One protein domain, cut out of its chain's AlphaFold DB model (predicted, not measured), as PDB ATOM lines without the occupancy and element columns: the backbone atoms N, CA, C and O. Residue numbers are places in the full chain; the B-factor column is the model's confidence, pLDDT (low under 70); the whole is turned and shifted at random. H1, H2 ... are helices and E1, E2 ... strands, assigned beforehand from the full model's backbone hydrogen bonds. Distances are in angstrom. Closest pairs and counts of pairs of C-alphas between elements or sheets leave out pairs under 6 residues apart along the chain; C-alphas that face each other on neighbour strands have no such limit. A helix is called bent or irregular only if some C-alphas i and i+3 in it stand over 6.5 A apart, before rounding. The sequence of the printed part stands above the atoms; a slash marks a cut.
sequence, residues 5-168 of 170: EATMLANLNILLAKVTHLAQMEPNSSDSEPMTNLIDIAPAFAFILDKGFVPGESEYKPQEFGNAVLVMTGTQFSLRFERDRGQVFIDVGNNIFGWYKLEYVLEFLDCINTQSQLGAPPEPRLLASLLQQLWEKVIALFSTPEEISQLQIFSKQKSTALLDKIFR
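This is residues 5 to 168 of the 170 residues of an uncharacterized protein of Methylomonas sp. LWB (UniProt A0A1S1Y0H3). A twisted wall of five strands, E1 to E5, has helices over one face and its other face bare. The long helix H1 covers E1 and E2, H2 packs next to it, and the later helices gather round H4 toward E5, with residues 160 to 168, at the end of the long helix H8, sticking out. The printed part has 164 residues, with eight named helices and five named strands in the order H1 H2 H3 E1 E2 E3 E4 E5 H4 H5 H6 H7 H8. The sheet runs E1 E2 E3 E4 E5, antiparallel throughout, and the class is mixed, helices and strands. The whole is compact, with a radius of gyration of the C-alphas of 16.2 A and spans of 45 by 41 by 26 A.

H1, residues 5 to 24, and H2, residues 38 to 45, form a helical hairpin and two layers with the sheet, helices on one face of it. They touch at a shallow tilt of 28 degrees, opposite ways, through residues 16 to 23 of H1; the closest C-alphas are those of Val 19 and Ile 39, 5.7 A apart. H2 is irregular: C-alphas 40 and 43 are 7.0 A apart. H3, residues 47 to 50, touches H1 at residues 8 to 12, with the C-alphas of Met 8 and Leu 49 closest, 6.4 A apart. E1, residues 54 to 61, E2, 67 to 73, E3, 78 to 84, E4, 87 to 94, and E5, 98 to 101, make a meander, each strand the antiparallel neighbour of the one before. Within hydrogen-bond range are N 56 and O 71 at 2.8 A, N 70 and O 81 at 2.9 A, N 82 and O 89 at 2.8 A, and N 92 and O 100 at 2.8 A. H1 lies over E1 and E2, 9.7 A in height over the sheet. H4, residues 102 to 109, is the hub, on the same face as H1. It only just touches H5, residues 115 to 118, with 3 pairs of C-alphas within 8 A, the closest those of Glu 103 and Gln 115, 7.0 A apart. H6, residues 124 to 133, touches H4, closest at the C-alphas of Glu 103 and Leu 127, 6.9 A apart, and H2, closest at those of Ala 44 and Arg 125, 5.5 A apart. H7, residues 135 to 141, touches H4 about perpendicular at 78 degrees, with the C-alphas of Leu 109 and Lys 137 closest, 7.0 A apart. H8, residues 145 to 167, touches H4 with residues 151 to 158, at a steep tilt of 61 degrees, with the C-alphas of Tyr 104 and Ser 155 closest, 6.4 A apart. H1 and H8 are apart. Every O i to N i+4 pair is within hydrogen-bond range in H1, H4, H6, H7 and H8, and 2 of 4 in H2; H3 and H5 are too short for such a pair.

H1 begins at C-alpha 5, (65.930, 51.809, 165.064), and is 28.4 A long. E1 is 21.8 A, E4 22.8 A and H8 32.7 A long; H8 ends at C-alpha 167, (78.486, 12.390, 134.443).

The C-alphas of Ala 6 and Arg 168, the two farthest apart, are 54.6 A apart. The printed part has no cut; the link from H1 to H2 is long and the others are tight. The mean pLDDT of the printed part is 84.2, and it is under 70 at residues 26 to 36, 62, 64 to 66, 113 to 116 and 168.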
ATOM      1  N   GLU A   5      66.820  51.560 166.210       76.19
ATOM      2  CA  GLU A   5      65.930  51.809 165.064       76.19
ATOM      3  C   GLU A   5      66.588  52.672 163.974       76.19
ATOM      4  O   GLU A   5      66.460  52.393 162.783       76.19
ATOM      5  N   ALA A   6      67.346  53.698 164.368       75.88
ATOM      6  CA  ALA A   6      68.043  54.569 163.425       75.88
ATOM      7  C   ALA A   6      69.183  53.827 162.706       75.88
ATOM      8  O   ALA A   6      69.422  54.064 161.522       75.88
ATOM      9  N   THR A   7      69.852  52.896 163.394       80.06
ATOM     10  CA  THR A   7      70.885  52.030 162.803       80.06
ATOM     11  C   THR A   7      70.284  51.026 161.820       80.06
ATOM     12  O   THR A   7      70.816  50.850 160.726       80.06
ATOM     13  N   MET A   8      69.153  50.407 162.169       79.12
ATOM     14  CA  MET A   8      68.439  49.485 161.280       79.12
ATOM     15  C   MET A   8      67.997  50.193 159.992       79.12
ATOM     16  O   MET A   8      68.264  49.703 158.894       79.12
ATOM     17  N   LEU A   9      67.397  51.382 160.113       79.81
ATOM     18  CA  LEU A   9      66.964  52.177 158.964       79.81
ATOM     19  C   LEU A   9      68.149  52.591 158.076       79.81
ATOM     20  O   LEU A   9      68.060  52.535 156.850       79.81
ATOM     21  N   ALA A  10      69.279  52.967 158.682       80.56
ATOM     22  CA  ALA A  10      70.498  53.287 157.946       80.56
ATOM     23  C   ALA A  10      71.034  52.072 157.168       80.56
ATOM     24  O   ALA A  10      71.330  52.195 155.980       80.56
ATOM     25  N   ASN A  11      71.096  50.894 157.796       81.94
ATOM     26  CA  ASN A  11      71.554  49.665 157.142       81.94
ATOM     27  C   ASN A  11      70.615  49.222 156.016       81.94
ATOM     28  O   ASN A  11      71.092  48.804 154.961       81.94
ATOM     29  N   LEU A  12      69.301  49.364 156.206       82.94
ATOM     30  CA  LEU A  12      68.314  49.102 155.163       82.94
ATOM     31  C   LEU A  12      68.517  50.035 153.965       82.94
ATOM     32  O   LEU A  12      68.557  49.573 152.830       82.94
ATOM     33  N   ASN A  13      68.721  51.333 154.202       83.62
ATOM     34  CA  ASN A  13      68.988  52.292 153.129       83.62
ATOM     35  C   ASN A  13      70.289  51.974 152.376       83.62
ATOM     36  O   ASN A  13      70.319  52.063 151.150       83.62
ATOM     37  N   ILE A  14      71.350  51.566 153.081       84.25
ATOM     38  CA  ILE A  14      72.617  51.153 152.457       84.25
ATOM     39  C   ILE A  14      72.418  49.888 151.616       84.25
ATOM     40  O   ILE A  14      72.906  49.824 150.486       84.25
ATOM     41  N   LEU A  15      71.695  48.896 152.143       83.56
ATOM     42  CA  LEU A  15      71.357  47.671 151.422       83.56
ATOM     43  C   LEU A  15      70.588  47.996 150.138       83.56
ATOM     44  O   LEU A  15      71.001  47.584 149.057       83.56
ATOM     45  N   LEU A  16      69.520  48.789 150.245       83.81
ATOM     46  CA  LEU A  16      68.712  49.207 149.102       83.81
ATOM     47  C   LEU A  16      69.546  49.969 148.071       83.81
ATOM     48  O   LEU A  16      69.426  49.697 146.880       83.81
ATOM     49  N   ALA A  17      70.425  50.874 148.507       83.06
ATOM     50  CA  ALA A  17      71.307  51.615 147.615       83.06
ATOM     51  C   ALA A  17      72.275  50.688 146.866       83.06
ATOM     52  O   ALA A  17      72.398  50.796 145.648       83.06
ATOM     53  N   LYS A  18      72.919  49.743 147.564       83.44
ATOM     54  CA  LYS A  18      73.830  48.759 146.954       83.44
ATOM     55  C   LYS A  18      73.112  47.874 145.947       83.44
ATOM     56  O   LYS A  18      73.589  47.689 144.834       83.44
ATOM     57  N   VAL A  19      71.952  47.358 146.327       82.00
ATOM     58  CA  VAL A  19      71.176  46.433 145.504       82.00
ATOM     59  C   VAL A  19      70.579  47.152 144.284       82.00
ATOM     60  O   VAL A  19      70.638  46.628 143.176       82.00
ATOM     61  N   THR A  20      70.141  48.406 144.441       81.44
ATOM     62  CA  THR A  20      69.721  49.269 143.320       81.44
ATOM     63  C   THR A  20      70.885  49.584 142.382       81.44
ATOM     64  O   THR A  20      70.730  49.538 141.166       81.44
ATOM     65  N   HIS A  21      72.060  49.892 142.932       80.31
ATOM     66  CA  HIS A  21      73.254  50.182 142.145       80.31
ATOM     67  C   HIS A  21      73.695  48.980 141.303       80.31
ATOM     68  O   HIS A  21      73.972  49.145 140.117       80.31
ATOM     69  N   LEU A  22      73.693  47.775 141.888       77.56
ATOM     70  CA  LEU A  22      73.978  46.535 141.164       77.56
ATOM     71  C   LEU A  22      72.985  46.324 140.012       77.56
ATOM     72  O   LEU A  22      73.414  46.050 138.897       77.56
ATOM     73  N   ALA A  23      71.688  46.548 140.245       73.69
ATOM     74  CA  ALA A  23      70.668  46.406 139.207       73.69
ATOM     75  C   ALA A  23      70.799  47.432 138.065       73.69
ATOM     76  O   ALA A  23      70.527  47.112 136.914       73.69
ATOM     77  N   GLN A  24      71.240  48.664 138.348       74.19
ATOM     78  CA  GLN A  24      71.447  49.701 137.322       74.19
ATOM     79  C   GLN A  24      72.649  49.433 136.408       74.19
ATOM     80  O   GLN A  24      72.717  49.978 135.307       74.19
ATOM     81  N   MET A  25      73.616  48.636 136.866       70.81
ATOM     82  CA  MET A  25      74.784  48.239 136.073       70.81
ATOM     83  C   MET A  25      74.483  47.093 135.101       70.81
ATOM     84  O   MET A  25      75.336  46.734 134.279       70.81
ATOM     85  N   GLU A  26      73.282  46.520 135.174       64.50
ATOM     86  CA  GLU A  26      72.841  45.468 134.275       64.50
ATOM     87  C   GLU A  26      72.446  46.062 132.913       64.50
ATOM     88  O   GLU A  26      71.715  47.056 132.848       64.50
ATOM     89  N   PRO A  27      72.913  45.488 131.790       59.56
ATOM     90  CA  PRO A  27      72.400  45.877 130.487       59.56
ATOM     91  C   PRO A  27      70.906  45.537 130.424       59.56
ATOM     92  O   PRO A  27      70.516  44.429 130.788       59.56
ATOM     93  N   ASN A  28      70.081  46.474 129.937       50.72
ATOM     94  CA  ASN A  28      68.664  46.244 129.642       50.72
ATOM     95  C   ASN A  28      68.540  45.120 128.598       50.72
ATOM     96  O   ASN A  28      68.532  45.370 127.392       50.72
ATOM     97  N   SER A  29      68.500  43.876 129.063       48.16
ATOM     98  CA  SER A  29      68.239  42.708 128.239       48.16
ATOM     99  C   SER A  29      66.770  42.747 127.838       48.16
ATOM    100  O   SER A  29      65.880  42.674 128.679       48.16
ATOM    101  N   SER A  30      66.525  42.898 126.539       49.41
ATOM    102  CA  SER A  30      65.197  42.894 125.918       49.41
ATOM    103  C   SER A  30      64.554  41.494 125.869       49.41
ATOM    104  O   SER A  30      63.533  41.334 125.199       49.41
ATOM    105  N   ASP A  31      65.122  40.489 126.542       49.38
ATOM    106  CA  ASP A  31      64.650  39.108 126.465       49.38
ATOM    107  C   ASP A  31      63.748  38.725 127.645       49.38
ATOM    108  O   ASP A  31      64.030  38.953 128.818       49.38
ATOM    109  N   SER A  32      62.618  38.139 127.272       47.00
ATOM    110  CA  SER A  32      61.381  37.905 128.013       47.00
ATOM    111  C   SER A  32      61.421  36.797 129.080       47.00
ATOM    112  O   SER A  32      60.405  36.135 129.293       47.00
ATOM    113  N   GLU A  33      62.552  36.566 129.748       49.59
ATOM    114  CA  GLU A  33      62.610  35.652 130.897       49.59
ATOM    115  C   GLU A  33      62.611  36.432 132.221       49.59
ATOM    116  O   GLU A  33      63.336  37.420 132.352       49.59
ATOM    117  N   PRO A  34      61.810  36.021 133.226       53.50
ATOM    118  CA  PRO A  34      61.828  36.655 134.537       53.50
ATOM    119  C   PRO A  34      63.167  36.364 135.228       53.50
ATOM    120  O   PRO A  34      63.350  35.324 135.857       53.50
ATOM    121  N   MET A  35      64.121  37.284 135.095       61.03
ATOM    122  CA  MET A  35      65.381  37.241 135.832       61.03
ATOM    123  C   MET A  35      65.121  37.567 137.304       61.03
ATOM    124  O   MET A  35      64.519  38.593 137.609       61.03
ATOM    125  N   THR A  36      65.591  36.716 138.220       65.69
ATOM    126  CA  THR A  36      65.534  37.030 139.655       65.69
ATOM    127  C   THR A  36      66.650  38.018 139.974       65.69
ATOM    128  O   THR A  36      67.831  37.684 139.852       65.69
ATOM    129  N   ASN A  37      66.297  39.244 140.361       74.75
ATOM    130  CA  ASN A  37      67.264  40.254 140.769       74.75
ATOM    131  C   ASN A  37      67.553  40.150 142.280       74.75
ATOM    132  O   ASN A  37      66.720  39.696 143.067       74.75
ATOM    133  N   LEU A  38      68.726  40.625 142.715       77.94
ATOM    134  CA  LEU A  38      69.038  40.784 144.139       77.94
ATOM    135  C   LEU A  38      68.011  41.692 144.843       77.94
ATOM    136  O   LEU A  38      67.703  41.463 146.014       77.94
ATOM    137  N   ILE A  39      67.440  42.674 144.128       79.56
ATOM    138  CA  ILE A  39      66.344  43.526 144.632       79.56
ATOM    139  C   ILE A  39      65.143  42.680 145.063       79.56
ATOM    140  O   ILE A  39      64.557  42.943 146.112       79.56
ATOM    141  N   ASP A  40      64.796  41.654 144.290       81.88
ATOM    142  CA  ASP A  40      63.558  40.893 144.485       81.88
ATOM    143  C   ASP A  40      63.613  39.988 145.719       81.88
ATOM    144  O   ASP A  40      62.579  39.674 146.321       81.88
ATOM    145  N   ILE A  41      64.824  39.584 146.113       85.06
ATOM    146  CA  ILE A  41      65.056  38.701 147.258       85.06
ATOM    147  C   ILE A  41      65.432  39.460 148.533       85.06
ATOM    148  O   ILE A  41      65.252  38.925 149.628       85.06
ATOM    149  N   ALA A  42      65.909  40.706 148.424       84.44
ATOM    150  CA  ALA A  42      66.332  41.506 149.573       84.44
ATOM    151  C   ALA A  42      65.257  41.611 150.677       84.44
ATOM    152  O   ALA A  42      65.612  41.444 151.847       84.44
ATOM    153  N   PRO A  43      63.951  41.784 150.371       86.81
ATOM    154  CA  PRO A  43      62.911  41.799 151.399       86.81
ATOM    155  C   PRO A  43      62.814  40.497 152.203       86.81
ATOM    156  O   PRO A  43      62.540  40.546 153.398       86.81
ATOM    157  N   ALA A  44      63.057  39.338 151.581       90.38
ATOM    158  CA  ALA A  44      62.978  38.047 152.266       90.38
ATOM    159  C   ALA A  44      64.080  37.897 153.324       90.38
ATOM    160  O   ALA A  44      63.856  37.310 154.379       90.38
ATOM    161  N   PHE A  45      65.250  38.483 153.068       92.50
ATOM    162  CA  PHE A  45      66.394  38.449 153.974       92.50
ATOM    163  C   PHE A  45      66.475  39.657 154.909       92.50
ATOM    164  O   PHE A  45      67.389  39.713 155.719       92.50
ATOM    165  N   ALA A  46      65.529  40.600 154.870       90.06
ATOM    166  CA  ALA A  46      65.596  41.826 155.671       90.06
ATOM    167  C   ALA A  46      65.741  41.568 157.186       90.06
ATOM    168  O   ALA A  46      66.391  42.351 157.878       90.06
ATOM    169  N   PHE A  47      65.226  40.438 157.690       93.56
ATOM    170  CA  PHE A  47      65.326  40.054 159.102       93.56
ATOM    171  C   PHE A  47      66.775  39.927 159.607       93.56
ATOM    172  O   PHE A  47      67.017  40.046 160.806       93.56
ATOM    173  N   ILE A  48      67.759  39.687 158.729       93.75
ATOM    174  CA  ILE A  48      69.165  39.571 159.148       93.75
ATOM    175  C   ILE A  48      69.714  40.907 159.664       93.75
ATOM    176  O   ILE A  48      70.631  40.914 160.484       93.75
ATOM    177  N   LEU A  49      69.135  42.036 159.234       91.69
ATOM    178  CA  LEU A  49      69.498  43.364 159.730       91.69
ATOM    179  C   LEU A  49      69.175  43.492 161.225       91.69
ATOM    180  O   LEU A  49      70.005  43.983 161.989       91.69
ATOM    181  N   ASP A  50      68.032  42.951 161.657       91.06
ATOM    182  CA  ASP A  50      67.646  42.881 163.075       91.06
ATOM    183  C   ASP A  50      68.560  41.951 163.879       91.06
ATOM    184  O   ASP A  50      68.689  42.072 165.097       91.06
ATOM    185  N   LYS A  51      69.236  41.026 163.192       92.50
ATOM    186  CA  LYS A  51      70.254  40.140 163.763       92.50
ATOM    187  C   LYS A  51      71.662  40.744 163.750       92.50
ATOM    188  O   LYS A  51      72.623  40.054 164.085       92.50
ATOM    189  N   GLY A  52      71.794  42.022 163.393       92.44
ATOM    190  CA  GLY A  52      73.055  42.758 163.433       92.44
ATOM    191  C   GLY A  52      73.942  42.563 162.206       92.44
ATOM    192  O   GLY A  52      75.124  42.897 162.264       92.44
ATOM    193  N   PHE A  53      73.404  42.034 161.103       93.62
ATOM    194  CA  PHE A  53      74.149  41.978 159.849       93.62
ATOM    195  C   PHE A  53      74.284  43.375 159.251       93.62
ATOM    196  O   PHE A  53      73.338  44.167 159.243       93.62
ATOM    197  N   VAL A  54      75.459  43.648 158.695       91.94
ATOM    198  CA  VAL A  54      75.758  44.893 157.989       91.94
ATOM    199  C   VAL A  54      76.078  44.610 156.521       91.94
ATOM    200  O   VAL A  54      76.723  43.602 156.222       91.94
ATOM    201  N   PRO A  55      75.657  45.478 155.582       87.25
ATOM    202  CA  PRO A  55      76.089  45.374 154.195       87.25
ATOM    203  C   PRO A  55      77.608  45.540 154.084       87.25
ATOM    204  O   PRO A  55      78.153  46.586 154.438       87.25
ATOM    205  N   GLY A  56      78.279  44.507 153.589       83.94
ATOM    206  CA  GLY A  56      79.717  44.460 153.362       83.94
ATOM    207  C   GLY A  56      80.085  44.771 151.913       83.94
ATOM    208  O   GLY A  56      79.525  45.675 151.280       83.94
ATOM    209  N   GLU A  57      81.058  44.030 151.390       78.19
ATOM    210  CA  GLU A  57      81.529  44.161 150.012       78.19
ATOM    211  C   GLU A  57      80.411  43.870 149.002       78.19
ATOM    212  O   GLU A  57      79.538  43.024 149.209       78.19
ATOM    213  N   SER A  58      80.427  44.621 147.908       81.12
ATOM    214  CA  SER A  58      79.535  44.423 146.772       81.12
ATOM    215  C   SER A  58      80.346  44.610 145.502       81.12
ATOM    216  O   SER A  58      80.994  45.648 145.357       81.12
ATOM    217  N   GLU A  59      80.304  43.637 144.605       83.00
ATOM    218  CA  GLU A  59      81.092  43.632 143.375       83.00
ATOM    219  C   GLU A  59      80.187  43.308 142.187       83.00
ATOM    220  O   GLU A  59      79.364  42.395 142.252       83.00
ATOM    221  N   TYR A  60      80.343  44.058 141.099       74.69
ATOM    222  CA  TYR A  60      79.746  43.735 139.810       74.69
ATOM    223  C   TYR A  60      80.859  43.439 138.816       74.69
ATOM    224  O   TYR A  60      81.760  44.258 138.620       74.69
ATOM    225  N   LYS A  61      80.788  42.273 138.178       74.81
ATOM    226  CA  LYS A  61      81.809  41.790 137.254       74.81
ATOM    227  C   LYS A  61      81.221  41.633 135.853       74.81
ATOM    228  O   LYS A  61      80.802  40.540 135.469       74.81
ATOM    229  N   PRO A  62      81.223  42.700 135.033       66.06
ATOM    230  CA  PRO A  62      80.645  42.649 133.691       66.06
ATOM    231  C   PRO A  62      81.363  41.652 132.767       66.06
ATOM    232  O   PRO A  62      80.750  41.121 131.846       66.06
ATOM    233  N   GLN A  63      82.646  41.365 133.017       71.50
ATOM    234  CA  GLN A  63      83.428  40.389 132.244       71.50
ATOM    235  C   GLN A  63      83.067  38.932 132.575       71.50
ATOM    236  O   GLN A  63      83.346  38.039 131.780       71.50
ATOM    237  N   GLU A  64      82.419  38.692 133.716       68.31
ATOM    238  CA  GLU A  64      81.920  37.386 134.145       68.31
ATOM    239  C   GLU A  64      80.411  37.300 133.866       68.31
ATOM    240  O   GLU A  64      79.624  37.009 134.750       68.31
ATOM    241  N   PHE A  65      79.981  37.619 132.639       65.88
ATOM    242  CA  PHE A  65      78.574  37.518 132.209       65.88
ATOM    243  C   PHE A  65      77.562  38.328 133.049       65.88
ATOM    244  O   PHE A  65      76.386  37.973 133.118       65.88
ATOM    245  N   GLY A  66      77.993  39.442 133.650       64.12
ATOM    246  CA  GLY A  66      77.112  40.293 134.457       64.12
ATOM    247  C   GLY A  66      76.808  39.715 135.841       64.12
ATOM    248  O   GLY A  66      75.710  39.939 136.370       64.12
ATOM    249  N   ASN A  67      77.768  38.978 136.409       78.94
ATOM    250  CA  ASN A  67      77.698  38.475 137.773       78.94
ATOM    251  C   ASN A  67      77.723  39.621 138.785       78.94
ATOM    252  O   ASN A  67      78.489  40.583 138.654       78.94
ATOM    253  N   ALA A  68      76.885  39.501 139.809       83.38
ATOM    254  CA  ALA A  68      76.793  40.462 140.898       83.38
ATOM    255  C   ALA A  68      76.911  39.733 142.232       83.38
ATOM    256  O   ALA A  68      76.245  38.724 142.448       83.38
ATOM    257  N   VAL A  69      77.730  40.261 143.133       87.38
ATOM    258  CA  VAL A  69      77.924  39.710 144.473       87.38
ATOM    259  C   VAL A  69      77.589  40.775 145.502       87.38
ATOM    260  O   VAL A  69      78.046  41.914 145.411       87.38
ATOM    261  N   LEU A  70      76.814  40.392 146.511       89.88
ATOM    262  CA  LEU A  70      76.564  41.174 147.714       89.88
ATOM    263  C   LEU A  70      76.896  40.325 148.938       89.88
ATOM    264  O   LEU A  70      76.349  39.237 149.105       89.88
ATOM    265  N   VAL A  71      77.739  40.839 149.828       91.75
ATOM    266  CA  VAL A  71      78.041  40.196 151.109       91.75
ATOM    267  C   VAL A  71      77.352  40.950 152.241       91.75
ATOM    268  O   VAL A  71      77.466  42.166 152.353       91.75
ATOM    269  N   MET A  72      76.652  40.218 153.102       94.19
ATOM    270  CA  MET A  72      76.091  40.700 154.361       94.19
ATOM    271  C   MET A  72      76.882  40.065 155.502       94.19
ATOM    272  O   MET A  72      76.896  38.844 155.640       94.19
ATOM    273  N   THR A  73      77.548  40.874 156.318       94.00
ATOM    274  CA  THR A  73      78.465  40.396 157.360       94.00
ATOM    275  C   THR A  73      77.796  40.439 158.725       94.00
ATOM    276  O   THR A  73      77.359  41.501 159.165       94.00
ATOM    277  N   GLY A  74      77.733  39.294 159.399       93.19
ATOM    278  CA  GLY A  74      77.351  39.168 160.803       93.19
ATOM    279  C   GLY A  74      78.557  38.881 161.697       93.19
ATOM    280  O   GLY A  74      79.694  38.793 161.237       93.19
ATOM    281  N   THR A  75      78.311  38.725 162.999       91.81
ATOM    282  CA  THR A  75      79.392  38.494 163.977       91.81
ATOM    283  C   THR A  75      79.975  37.075 163.883       91.81
ATOM    284  O   THR A  75      81.178  36.896 164.043       91.81
ATOM    285  N   GLN A  76      79.148  36.062 163.610       92.38
ATOM    286  CA  GLN A  76      79.537  34.643 163.620       92.38
ATOM    287  C   GLN A  76      79.676  34.074 162.207       92.38
ATOM    288  O   GLN A  76      80.532  33.228 161.945       92.38
ATOM    289  N   PHE A  77      78.850  34.566 161.288       95.19
ATOM    290  CA  PHE A  77      78.882  34.199 159.883       95.19
ATOM    291  C   PHE A  77      78.469  35.381 159.008       95.19
ATOM    292  O   PHE A  77      77.912  36.373 159.477       95.19
ATOM    293  N   SER A  78      78.744  35.248 157.723       95.56
ATOM    294  CA  SER A  78      78.347  36.140 156.647       95.56
ATOM    295  C   SER A  78      77.452  35.385 155.671       95.56
ATOM    296  O   SER A  78      77.558  34.166 155.529       95.56
ATOM    297  N   LEU A  79      76.595  36.122 154.975       96.19
ATOM    298  CA  LEU A  79      75.836  35.641 153.829       96.19
ATOM    299  C   LEU A  79      76.393  36.282 152.565       96.19
ATOM    300  O   LEU A  79      76.649  37.485 152.548       96.19
ATOM    301  N   ARG A  80      76.559  35.494 151.510       94.38
ATOM    302  CA  ARG A  80      76.956  35.971 150.189       94.38
ATOM    303  C   ARG A  80      75.846  35.653 149.203       94.38
ATOM    304  O   ARG A  80      75.506  34.493 149.010       94.38
ATOM    305  N   PHE A  81      75.298  36.692 148.596       92.81
ATOM    306  CA  PHE A  81      74.302  36.610 147.541       92.81
ATOM    307  C   PHE A  81      75.025  36.795 146.214       92.81
ATOM    308  O   PHE A  81      75.592  37.858 145.966       92.81
ATOM    309  N   GLU A  82      75.034  35.761 145.390       90.06
ATOM    310  CA  GLU A  82      75.678  35.752 144.084       90.06
ATOM    311  C   GLU A  82      74.613  35.591 143.011       90.06
ATOM    312  O   GLU A  82      73.866  34.616 143.004       90.06
ATOM    313  N   ARG A  83      74.525  36.554 142.100       86.75
ATOM    314  CA  ARG A  83      73.713  36.430 140.898       86.75
ATOM    315  C   ARG A  83      74.594  35.949 139.755       86.75
ATOM    316  O   ARG A  83      75.523  36.662 139.389       86.75
ATOM    317  N   ASP A  84      74.237  34.818 139.162       84.25
ATOM    318  CA  ASP A  84      74.848  34.278 137.944       84.25
ATOM    319  C   ASP A  84      73.736  33.914 136.951       84.25
ATOM    320  O   ASP A  84      72.802  33.176 137.275       84.25
ATOM    321  N   ARG A  85      73.791  34.507 135.750       78.19
ATOM    322  CA  ARG A  85      72.850  34.279 134.629       78.19
ATOM    323  C   ARG A  85      71.362  34.285 135.026       78.19
ATOM    324  O   ARG A  85      70.595  33.414 134.625       78.19
ATOM    325  N   GLY A  86      70.946  35.280 135.812       76.62
ATOM    326  CA  GLY A  86      69.541  35.470 136.205       76.62
ATOM    327  C   GLY A  86      69.054  34.565 137.343       76.62
ATOM    328  O   GLY A  86      67.886  34.651 137.724       76.62
ATOM    329  N   GLN A  87      69.938  33.737 137.906       83.44
ATOM    330  CA  GLN A  87      69.697  32.962 139.121       83.44
ATOM    331  C   GLN A  87      70.467  33.573 140.287       83.44
ATOM    332  O   GLN A  87      71.568  34.089 140.104       83.44
ATOM    333  N   VAL A  88      69.887  33.508 141.486       87.38
ATOM    334  CA  VAL A  88      70.556  33.945 142.712       87.38
ATOM    335  C   VAL A  88      70.911  32.736 143.563       87.38
ATOM    336  O   VAL A  88      70.043  31.957 143.955       87.38
ATOM    337  N   PHE A  89      72.193  32.619 143.874       90.56
ATOM    338  CA  PHE A  89      72.771  31.665 144.799       90.56
ATOM    339  C   PHE A  89      73.061  32.362 146.119       90.56
ATOM    340  O   PHE A  89      73.438  33.536 146.162       90.56
ATOM    341  N   ILE A  90      72.854  31.638 147.211       94.19
ATOM    342  CA  ILE A  90      73.052  32.168 148.553       94.19
ATOM    343  C   ILE A  90      73.993  31.225 149.273       94.19
ATOM    344  O   ILE A  90      73.668  30.057 149.494       94.19
ATOM    345  N   ASP A  91      75.147  31.752 149.647       95.38
ATOM    346  CA  ASP A  91      76.134  31.058 150.449       95.38
ATOM    347  C   ASP A  91      76.172  31.631 151.860       95.38
ATOM    348  O   ASP A  91      75.857  32.795 152.112       95.38
ATOM    349  N   VAL A  92      76.616  30.798 152.786       96.06
ATOM    350  CA  VAL A  92      76.875  31.127 154.176       96.06
ATOM    351  C   VAL A  92      78.299  30.715 154.514       96.06
ATOM    352  O   VAL A  92      78.786  29.673 154.074       96.06
ATOM    353  N   GLY A  93      79.004  31.545 155.265       94.81
ATOM    354  CA  GLY A  93      80.406  31.287 155.544       94.81
ATOM    355  C   GLY A  93      81.005  32.251 156.539       94.81
ATOM    356  O   GLY A  93      80.359  33.185 157.000       94.81
ATOM    357  N   ASN A  94      82.274  32.051 156.860       89.00
ATOM    358  CA  ASN A  94      83.067  33.048 157.563       89.00
ATOM    359  C   ASN A  94      84.511  33.023 157.053       89.00
ATOM    360  O   ASN A  94      84.913  32.133 156.302       89.00
ATOM    361  N   ASN A  95      85.305  34.004 157.477       79.75
ATOM    362  CA  ASN A  95      86.681  34.171 157.004       79.75
ATOM    363  C   ASN A  95      87.619  33.017 157.407       79.75
ATOM    364  O   ASN A  95      88.743  32.957 156.919       79.75
ATOM    365  N   ILE A  96      87.184  32.129 158.306       83.81
ATOM    366  CA  ILE A  96      87.990  31.027 158.845       83.81
ATOM    367  C   ILE A  96      87.722  29.737 158.063       83.81
ATOM    368  O   ILE A  96      88.658  29.028 157.701       83.81
ATOM    369  N   PHE A  97      86.452  29.433 157.801       83.12
ATOM    370  CA  PHE A  97      86.017  28.135 157.283       83.12
ATOM    371  C   PHE A  97      85.610  28.157 155.805       83.12
ATOM    372  O   PHE A  97      85.442  27.105 155.196       83.12
ATOM    373  N   GLY A  98      85.502  29.343 155.205       90.19
ATOM    374  CA  GLY A  98      85.107  29.505 153.811       90.19
ATOM    375  C   GLY A  98      83.592  29.537 153.618       90.19
ATOM    376  O   GLY A  98      82.834  29.761 154.564       90.19
ATOM    377  N   TRP A  99      83.171  29.368 152.363       94.44
ATOM    378  CA  TRP A  99      81.784  29.512 151.916       94.44
ATOM    379  C   TRP A  99      81.139  28.157 151.630       94.44
ATOM    380  O   TRP A  99      81.740  27.292 150.991       94.44
ATOM    381  N   TYR A 100      79.889  28.009 152.056       94.94
ATOM    382  CA  TYR A 100      79.051  26.836 151.842       94.94
ATOM    383  C   TYR A 100      77.702  27.274 151.287       94.94
ATOM    384  O   TYR A 100      77.166  28.290 151.722       94.94
ATOM    385  N   LYS A 101      77.108  26.482 150.393       94.19
ATOM    386  CA  LYS A 101      75.746  26.756 149.922       94.19
ATOM    387  C   LYS A 101      74.778  26.758 151.097       94.19
ATOM    388  O   LYS A 101      74.746  25.790 151.862       94.19
ATOM    389  N   LEU A 102      73.953  27.798 151.210       95.44
ATOM    390  CA  LEU A 102      72.966  27.908 152.282       95.44
ATOM    391  C   LEU A 102      72.013  26.705 152.280       95.44
ATOM    392  O   LEU A 102      71.716  26.163 153.338       95.44
ATOM    393  N   GLU A 103      71.615  26.220 151.101       93.56
ATOM    394  CA  GLU A 103      70.768  25.028 150.957       93.56
ATOM    395  C   GLU A 103      71.373  23.780 151.634       93.56
ATOM    396  O   GLU A 103      70.659  23.026 152.287       93.56
ATOM    397  N   TYR A 104      72.697  23.586 151.551       93.69
ATOM    398  CA  TYR A 104      73.380  22.442 152.164       93.69
ATOM    399  C   TYR A 104      73.510  22.614 153.671       93.69
ATOM    400  O   TYR A 104      73.391  21.638 154.403       93.69
ATOM    401  N   VAL A 105      73.728  23.842 154.142       94.88
ATOM    402  CA  VAL A 105      73.768  24.129 155.579       94.88
ATOM    403  C   VAL A 105      72.410  23.878 156.225       94.88
ATOM    404  O   VAL A 105      72.338  23.233 157.269       94.88
ATOM    405  N   LEU A 106      71.330  24.338 155.596       94.56
ATOM    406  CA  LEU A 106      69.980  24.136 156.117       94.56
ATOM    407  C   LEU A 106      69.579  22.655 156.083       94.56
ATOM    408  O   LEU A 106      69.034  22.163 157.067       94.56
ATOM    409  N   GLU A 107      69.919  21.923 155.015       92.88
ATOM    410  CA  GLU A 107      69.686  20.472 154.939       92.88
ATOM    411  C   GLU A 107      70.517  19.691 155.973       92.88
ATOM    412  O   GLU A 107      70.042  18.713 156.547       92.88
ATOM    413  N   PHE A 108      71.754  20.119 156.245       93.06
ATOM    414  CA  PHE A 108      72.600  19.507 157.272       93.06
ATOM    415  C   PHE A 108      72.008  19.675 158.681       93.06
ATOM    416  O   PHE A 108      72.035  18.741 159.481       93.06
ATOM    417  N   LEU A 109      71.455  20.853 158.982       92.75
ATOM    418  CA  LEU A 109      70.873  21.179 160.290       92.75
ATOM    419  C   LEU A 109      69.462  20.615 160.504       92.75
ATOM    420  O   LEU A 109      69.011  20.491 161.652       92.75
ATOM    421  N   ASP A 110      68.762  20.314 159.415       89.38
ATOM    422  CA  ASP A 110      67.444  19.698 159.424       89.38
ATOM    423  C   ASP A 110      67.230  18.860 158.156       89.38
ATOM    424  O   ASP A 110      66.844  19.361 157.098       89.38
ATOM    425  N   CYS A 111      67.451  17.551 158.294       74.94
ATOM    426  CA  CYS A 111      67.407  16.583 157.199       74.94
ATOM    427  C   CYS A 111      66.011  16.368 156.597       74.94
ATOM    428  O   CYS A 111      65.885  15.679 155.582       74.94
ATOM    429  N   ILE A 112      64.963  16.946 157.197       74.50
ATOM    430  CA  ILE A 112      63.621  16.960 156.613       74.50
ATOM    431  C   ILE A 112      63.603  17.881 155.383       74.50
ATOM    432  O   ILE A 112      62.959  17.539 154.389       74.50
ATOM    433  N   ASN A 113      64.369  18.980 155.412       69.31
ATOM    434  CA  ASN A 113      64.448  19.984 154.349       69.31
ATOM    435  C   ASN A 113      65.386  19.528 153.226       69.31
ATOM    436  O   ASN A 113      66.530  19.958 153.101       69.31
ATOM    437  N   THR A 114      64.887  18.616 152.399       69.94
ATOM    438  CA  THR A 114      65.628  18.107 151.236       69.94
ATOM    439  C   THR A 114      65.686  19.127 150.098       69.94
ATOM    440  O   THR A 114      64.769  19.924 149.909       69.94
ATOM    441  N   GLN A 115      66.717  19.042 149.253       69.00
ATOM    442  CA  GLN A 115      66.881  19.912 148.076       69.00
ATOM    443  C   GLN A 115      65.630  19.951 147.167       69.00
ATOM    444  O   GLN A 115      65.286  20.994 146.621       69.00
ATOM    445  N   SER A 116      64.884  18.843 147.065       69.88
ATOM    446  CA  SER A 116      63.610  18.773 146.329       69.88
ATOM    447  C   SER A 116      62.500  19.665 146.883       69.88
ATOM    448  O   SER A 116      61.616  20.059 146.128       69.88
ATOM    449  N   GLN A 117      62.520  19.971 148.180       75.31
ATOM    450  CA  GLN A 117      61.544  20.857 148.819       75.31
ATOM    451  C   GLN A 117      61.939  22.331 148.708       75.31
ATOM    452  O   GLN A 117      61.075  23.198 148.785       75.31
ATOM    453  N   LEU A 118      63.230  22.607 148.512       79.19
ATOM    454  CA  LEU A 118      63.747  23.963 148.347       79.19
ATOM    455  C   LEU A 118      63.589  24.470 146.912       79.19
ATOM    456  O   LEU A 118      63.519  25.673 146.717       79.19
ATOM    457  N   GLY A 119      63.503  23.575 145.924       76.06
ATOM    458  CA  GLY A 119      63.409  23.916 144.503       76.06
ATOM    459  C   GLY A 119      64.695  23.609 143.731       76.06
ATOM    460  O   GLY A 119      65.734  23.290 144.310       76.06
ATOM    461  N   ALA A 120      64.623  23.680 142.401       78.31
ATOM    462  CA  ALA A 120      65.765  23.502 141.504       78.31
ATOM    463  C   ALA A 120      65.744  24.579 140.394       78.31
ATOM    464  O   ALA A 120      65.108  24.352 139.362       78.31
ATOM    465  N   PRO A 121      66.410  25.738 140.582       79.56
ATOM    466  CA  PRO A 121      67.256  26.103 141.727       79.56
ATOM    467  C   PRO A 121      66.449  26.382 143.014       79.56
ATOM    468  O   PRO A 121      65.234  26.586 142.930       79.56
ATOM    469  N   PRO A 122      67.090  26.377 144.199       85.44
ATOM    470  CA  PRO A 122      66.417  26.687 145.457       85.44
ATOM    471  C   PRO A 122      65.756  28.063 145.467       85.44
ATOM    472  O   PRO A 122      66.331  29.050 145.011       85.44
ATOM    473  N   GLU A 123      64.550  28.127 146.021       89.38
ATOM    474  CA  GLU A 123      63.740  29.332 146.091       89.38
ATOM    475  C   GLU A 123      64.231  30.226 147.252       89.38
ATOM    476  O   GLU A 123      64.246  29.794 148.413       89.38
ATOM    477  N   PRO A 124      64.657  31.474 146.975       90.25
ATOM    478  CA  PRO A 124      65.269  32.340 147.981       90.25
ATOM    479  C   PRO A 124      64.392  32.650 149.200       90.25
ATOM    480  O   PRO A 124      64.925  32.800 150.300       90.25
ATOM    481  N   ARG A 125      63.063  32.752 149.053       90.31
ATOM    482  CA  ARG A 125      62.164  33.058 150.181       90.31
ATOM    483  C   ARG A 125      62.024  31.863 151.123       90.31
ATOM    484  O   ARG A 125      61.997  32.062 152.337       90.31
ATOM    485  N   LEU A 126      61.998  30.639 150.597       91.44
ATOM    486  CA  LEU A 126      62.047  29.407 151.384       91.44
ATOM    487  C   LEU A 126      63.371  29.305 152.144       91.44
ATOM    488  O   LEU A 126      63.355  29.050 153.349       91.44
ATOM    489  N   LEU A 127      64.500  29.583 151.479       93.81
ATOM    490  CA  LEU A 127      65.808  29.635 152.139       93.81
ATOM    491  C   LEU A 127      65.832  30.668 153.272       93.81
ATOM    492  O   LEU A 127      66.310  30.363 154.362       93.81
ATOM    493  N   ALA A 128      65.284  31.865 153.045       94.62
ATOM    494  CA  ALA A 128      65.204  32.908 154.063       94.62
ATOM    495  C   ALA A 128      64.351  32.479 155.266       94.62
ATOM    496  O   ALA A 128      64.785  32.610 156.410       94.62
ATOM    497  N   SER A 129      63.165  31.921 155.010       93.75
ATOM    498  CA  SER A 129      62.257  31.433 156.052       93.75
ATOM    499  C   SER A 129      62.902  30.327 156.888       93.75
ATOM    500  O   SER A 129      62.820  30.348 158.116       93.75
ATOM    501  N   LEU A 130      63.568  29.364 156.250       94.19
ATOM    502  CA  LEU A 130      64.251  28.276 156.951       94.19
ATOM    503  C   LEU A 130      65.470  28.769 157.725       94.19
ATOM    504  O   LEU A 130      65.666  28.363 158.869       94.19
ATOM    505  N   LEU A 131      66.257  29.685 157.158       96.12
ATOM    506  CA  LEU A 131      67.356  30.325 157.879       96.12
ATOM    507  C   LEU A 131      66.846  31.061 159.123       96.12
ATOM    508  O   LEU A 131      67.464  30.973 160.181       96.12
ATOM    509  N   GLN A 132      65.710  31.751 159.025       95.75
ATOM    510  CA  GLN A 132      65.101  32.422 160.170       95.75
ATOM    511  C   GLN A 132      64.669  31.421 161.255       95.75
ATOM    512  O   GLN A 132      64.886  31.673 162.439       95.75
ATOM    513  N   GLN A 133      64.099  30.277 160.866       95.62
ATOM    514  CA  GLN A 133      63.688  29.215 161.794       95.62
ATOM    515  C   GLN A 133      64.879  28.503 162.449       95.62
ATOM    516  O   GLN A 133      64.835  28.178 163.634       95.62
ATOM    517  N   LEU A 134      65.953  28.271 161.691       95.62
ATOM    518  CA  LEU A 134      67.149  27.548 162.132       95.62
ATOM    519  C   LEU A 134      68.268  28.482 162.621       95.62
ATOM    520  O   LEU A 134      69.392  28.028 162.824       95.62
ATOM    521  N   TRP A 135      67.968  29.763 162.846       95.50
ATOM    522  CA  TRP A 135      68.956  30.815 163.100       95.50
ATOM    523  C   TRP A 135      69.983  30.457 164.179       95.50
ATOM    524  O   TRP A 135      71.188  30.490 163.937       95.50
ATOM    525  N   GLU A 136      69.509  30.051 165.358       95.44
ATOM    526  CA  GLU A 136      70.376  29.710 166.493       95.44
ATOM    527  C   GLU A 136      71.254  28.483 166.207       95.44
ATOM    528  O   GLU A 136      72.405  28.425 166.633       95.44
ATOM    529  N   LYS A 137      70.746  27.521 165.426       95.75
ATOM    530  CA  LYS A 137      71.527  26.349 165.011       95.75
ATOM    531  C   LYS A 137      72.617  26.727 164.012       95.75
ATOM    532  O   LYS A 137      73.719  26.201 164.101       95.75
ATOM    533  N   VAL A 138      72.329  27.646 163.088       95.69
ATOM    534  CA  VAL A 138      73.337  28.169 162.155       95.69
ATOM    535  C   VAL A 138      74.423  28.922 162.923       95.69
ATOM    536  O   VAL A 138      75.603  28.707 162.671       95.69
ATOM    537  N   ILE A 139      74.062  29.742 163.915       94.75
ATOM    538  CA  ILE A 139      75.051  30.390 164.789       94.75
ATOM    539  C   ILE A 139      75.936  29.356 165.494       94.75
ATOM    540  O   ILE A 139      77.161  29.497 165.476       94.75
ATOM    541  N   ALA A 140      75.334  28.331 166.104       93.69
ATOM    542  CA  ALA A 140      76.069  27.285 166.810       93.69
ATOM    543  C   ALA A 140      77.053  26.558 165.878       93.69
ATOM    544  O   ALA A 140      78.243  26.500 166.190       93.69
ATOM    545  N   LEU A 141      76.581  26.170 164.686       94.50
ATOM    546  CA  LEU A 141      77.375  25.516 163.645       94.50
ATOM    547  C   LEU A 141      78.645  26.297 163.300       94.50
ATOM    548  O   LEU A 141      79.726  25.725 163.223       94.50
ATOM    549  N   PHE A 142      78.539  27.615 163.127       93.00
ATOM    550  CA  PHE A 142      79.687  28.470 162.806       93.00
ATOM    551  C   PHE A 142      80.525  28.887 164.023       93.00
ATOM    552  O   PHE A 142      81.531  29.583 163.864       93.00
ATOM    553  N   SER A 143      80.155  28.444 165.227       89.31
ATOM    554  CA  SER A 143      80.893  28.719 166.463       89.31
ATOM    555  C   SER A 143      81.899  27.622 166.821       89.31
ATOM    556  O   SER A 143      82.809  27.886 167.609       89.31
ATOM    557  N   THR A 144      81.778  26.409 166.262       87.75
ATOM    558  CA  THR A 144      82.652  25.278 166.614       87.75
ATOM    559  C   THR A 144      83.364  24.667 165.394       87.75
ATOM    560  O   THR A 144      82.732  24.367 164.382       87.75
ATOM    561  N   PRO A 145      84.693  24.426 165.455       89.06
ATOM    562  CA  PRO A 145      85.419  23.810 164.339       89.06
ATOM    563  C   PRO A 145      84.968  22.379 164.003       89.06
ATOM    564  O   PRO A 145      85.101  21.937 162.863       89.06
ATOM    565  N   GLU A 146      84.465  21.638 164.992       91.19
ATOM    566  CA  GLU A 146      84.071  20.238 164.818       91.19
ATOM    567  C   GLU A 146      82.800  20.097 163.971       91.19
ATOM    568  O   GLU A 146      82.786  19.309 163.022       91.19
ATOM    569  N   GLU A 147      81.770  20.904 164.235       90.50
ATOM    570  CA  GLU A 147      80.532  20.887 163.447       90.50
ATOM    571  C   GLU A 147      80.786  21.344 162.001       90.50
ATOM    572  O   GLU A 147      80.265  20.751 161.053       90.50
ATOM    573  N   ILE A 148      81.677  22.321 161.804       92.19
ATOM    574  CA  ILE A 148      82.113  22.746 160.469       92.19
ATOM    575  C   ILE A 148      82.821  21.626 159.704       92.19
ATOM    576  O   ILE A 148      82.588  21.455 158.505       92.19
ATOM    577  N   SER A 149      83.672  20.843 160.367       92.31
ATOM    578  CA  SER A 149      84.343  19.704 159.729       92.31
ATOM    579  C   SER A 149      83.320  18.691 159.199       92.31
ATOM    580  O   SER A 149      83.423  18.216 158.063       92.31
ATOM    581  N   GLN A 150      82.264  18.424 159.974       93.69
ATOM    582  CA  GLN A 150      81.164  17.559 159.543       93.69
ATOM    583  C   GLN A 150      80.377  18.162 158.372       93.69
ATOM    584  O   GLN A 150      80.124  17.464 157.384       93.69
ATOM    585  N   LEU A 151      80.068  19.463 158.421       94.50
ATOM    586  CA  LEU A 151      79.439  20.180 157.310       94.50
ATOM    587  C   LEU A 151      80.282  20.105 156.028       94.50
ATOM    588  O   LEU A 151      79.738  19.937 154.933       94.50
ATOM    589  N   GLN A 152      81.606  20.218 156.133       93.38
ATOM    590  CA  GLN A 152      82.506  20.148 154.985       93.38
ATOM    591  C   GLN A 152      82.472  18.762 154.332       93.38
ATOM    592  O   GLN A 152      82.404  18.660 153.103       93.38
ATOM    593  N   ILE A 153      82.477  17.697 155.138       93.88
ATOM    594  CA  ILE A 153      82.334  16.320 154.647       93.88
ATOM    595  C   ILE A 153      80.987  16.158 153.934       93.88
ATOM    596  O   ILE A 153      80.955  15.682 152.797       93.88
ATOM    597  N   PHE A 154      79.897  16.613 154.555       93.44
ATOM    598  CA  PHE A 154      78.553  16.565 153.979       93.44
ATOM    599  C   PHE A 154      78.463  17.324 152.644       93.44
ATOM    600  O   PHE A 154      78.024  16.779 151.629       93.44
ATOM    601  N   SER A 155      78.965  18.559 152.602       91.38
ATOM    602  CA  SER A 155      78.958  19.416 151.407       91.38
ATOM    603  C   SER A 155      79.764  18.806 150.256       91.38
ATOM    604  O   SER A 155      79.368  18.890 149.085       91.38
ATOM    605  N   LYS A 156      80.878  18.137 150.579       91.88
ATOM    606  CA  LYS A 156      81.685  17.396 149.605       91.88
ATOM    607  C   LYS A 156      80.916  16.198 149.051       91.88
ATOM    608  O   LYS A 156      80.871  16.034 147.835       91.88
ATOM    609  N   GLN A 157      80.269  15.408 149.909       91.88
ATOM    610  CA  GLN A 157      79.441  14.271 149.486       91.88
ATOM    611  C   GLN A 157      78.301  14.710 148.558       91.88
ATOM    612  O   GLN A 157      78.094  14.093 147.514       91.88
ATOM    613  N   LYS A 158      77.611  15.809 148.886       89.62
ATOM    614  CA  LYS A 158      76.551  16.391 148.047       89.62
ATOM    615  C   LYS A 158      77.058  16.798 146.671       89.62
ATOM    616  O   LYS A 158      76.458  16.446 145.658       89.62
ATOM    617  N   SER A 159      78.195  17.487 146.632       86.50
ATOM    618  CA  SER A 159      78.832  17.895 145.379       86.50
ATOM    619  C   SER A 159      79.240  16.687 144.530       86.50
ATOM    620  O   SER A 159      78.958  16.659 143.335       86.50
ATOM    621  N   THR A 160      79.836  15.655 145.137       88.81
ATOM    622  CA  THR A 160      80.189  14.411 144.435       88.81
ATOM    623  C   THR A 160      78.955  13.695 143.888       88.81
ATOM    624  O   THR A 160      78.954  13.319 142.723       88.81
ATOM    625  N   ALA A 161      77.883  13.567 144.674       86.25
ATOM    626  CA  ALA A 161      76.645  12.932 144.222       86.25
ATOM    627  C   ALA A 161      75.997  13.679 143.040       86.25
ATOM    628  O   ALA A 161      75.464  13.052 142.122       86.25
ATOM    629  N   LEU A 162      76.066  15.015 143.034       83.12
ATOM    630  CA  LEU A 162      75.587  15.831 141.920       83.12
ATOM    631  C   LEU A 162      76.423  15.607 140.654       83.12
ATOM    632  O   LEU A 162      75.860  15.411 139.579       83.12
ATOM    633  N   LEU A 163      77.753  15.599 140.778       83.50
ATOM    634  CA  LEU A 163      78.653  15.318 139.658       83.50
ATOM    635  C   LEU A 163      78.421  13.908 139.109       83.50
ATOM    636  O   LEU A 163      78.284  13.745 137.900       83.50
ATOM    637  N   ASP A 164      78.283  12.909 139.978       85.38
ATOM    638  CA  ASP A 164      77.958  11.542 139.572       85.38
ATOM    639  C   ASP A 164      76.643  11.491 138.791       85.38
ATOM    640  O   ASP A 164      76.560  10.802 137.779       85.38
ATOM    641  N   LYS A 165      75.621  12.248 139.205       81.81
ATOM    642  CA  LYS A 165      74.345  12.327 138.482       81.81
ATOM    643  C   LYS A 165      74.488  12.964 137.093       81.81
ATOM    644  O   LYS A 165      73.781  12.558 136.177       81.81
ATOM    645  N   ILE A 166      75.373  13.949 136.938       81.50
ATOM    646  CA  ILE A 166      75.618  14.641 135.662       81.50
ATOM    647  C   ILE A 166      76.459  13.774 134.714       81.50
ATOM    648  O   ILE A 166      76.195  13.728 133.514       81.50
ATOM    649  N   PHE A 167      77.483  13.098 135.241       81.81
ATOM    650  CA  PHE A 167      78.486  12.390 134.443       81.81
ATOM    651  C   PHE A 167      78.243  10.887 134.305       81.81
ATOM    652  O   PHE A 167      78.864  10.259 133.442       81.81
ATOM    653  N   ARG A 168      77.320  10.291 135.072       67.50
ATOM    654  CA  ARG A 168      76.791   8.961 134.748       67.50
ATOM    655  C   ARG A 168      75.954   9.067 133.475       67.50
ATOM    656  O   ARG A 168      74.780   9.421 133.508       67.50
TER     657      ARG A 168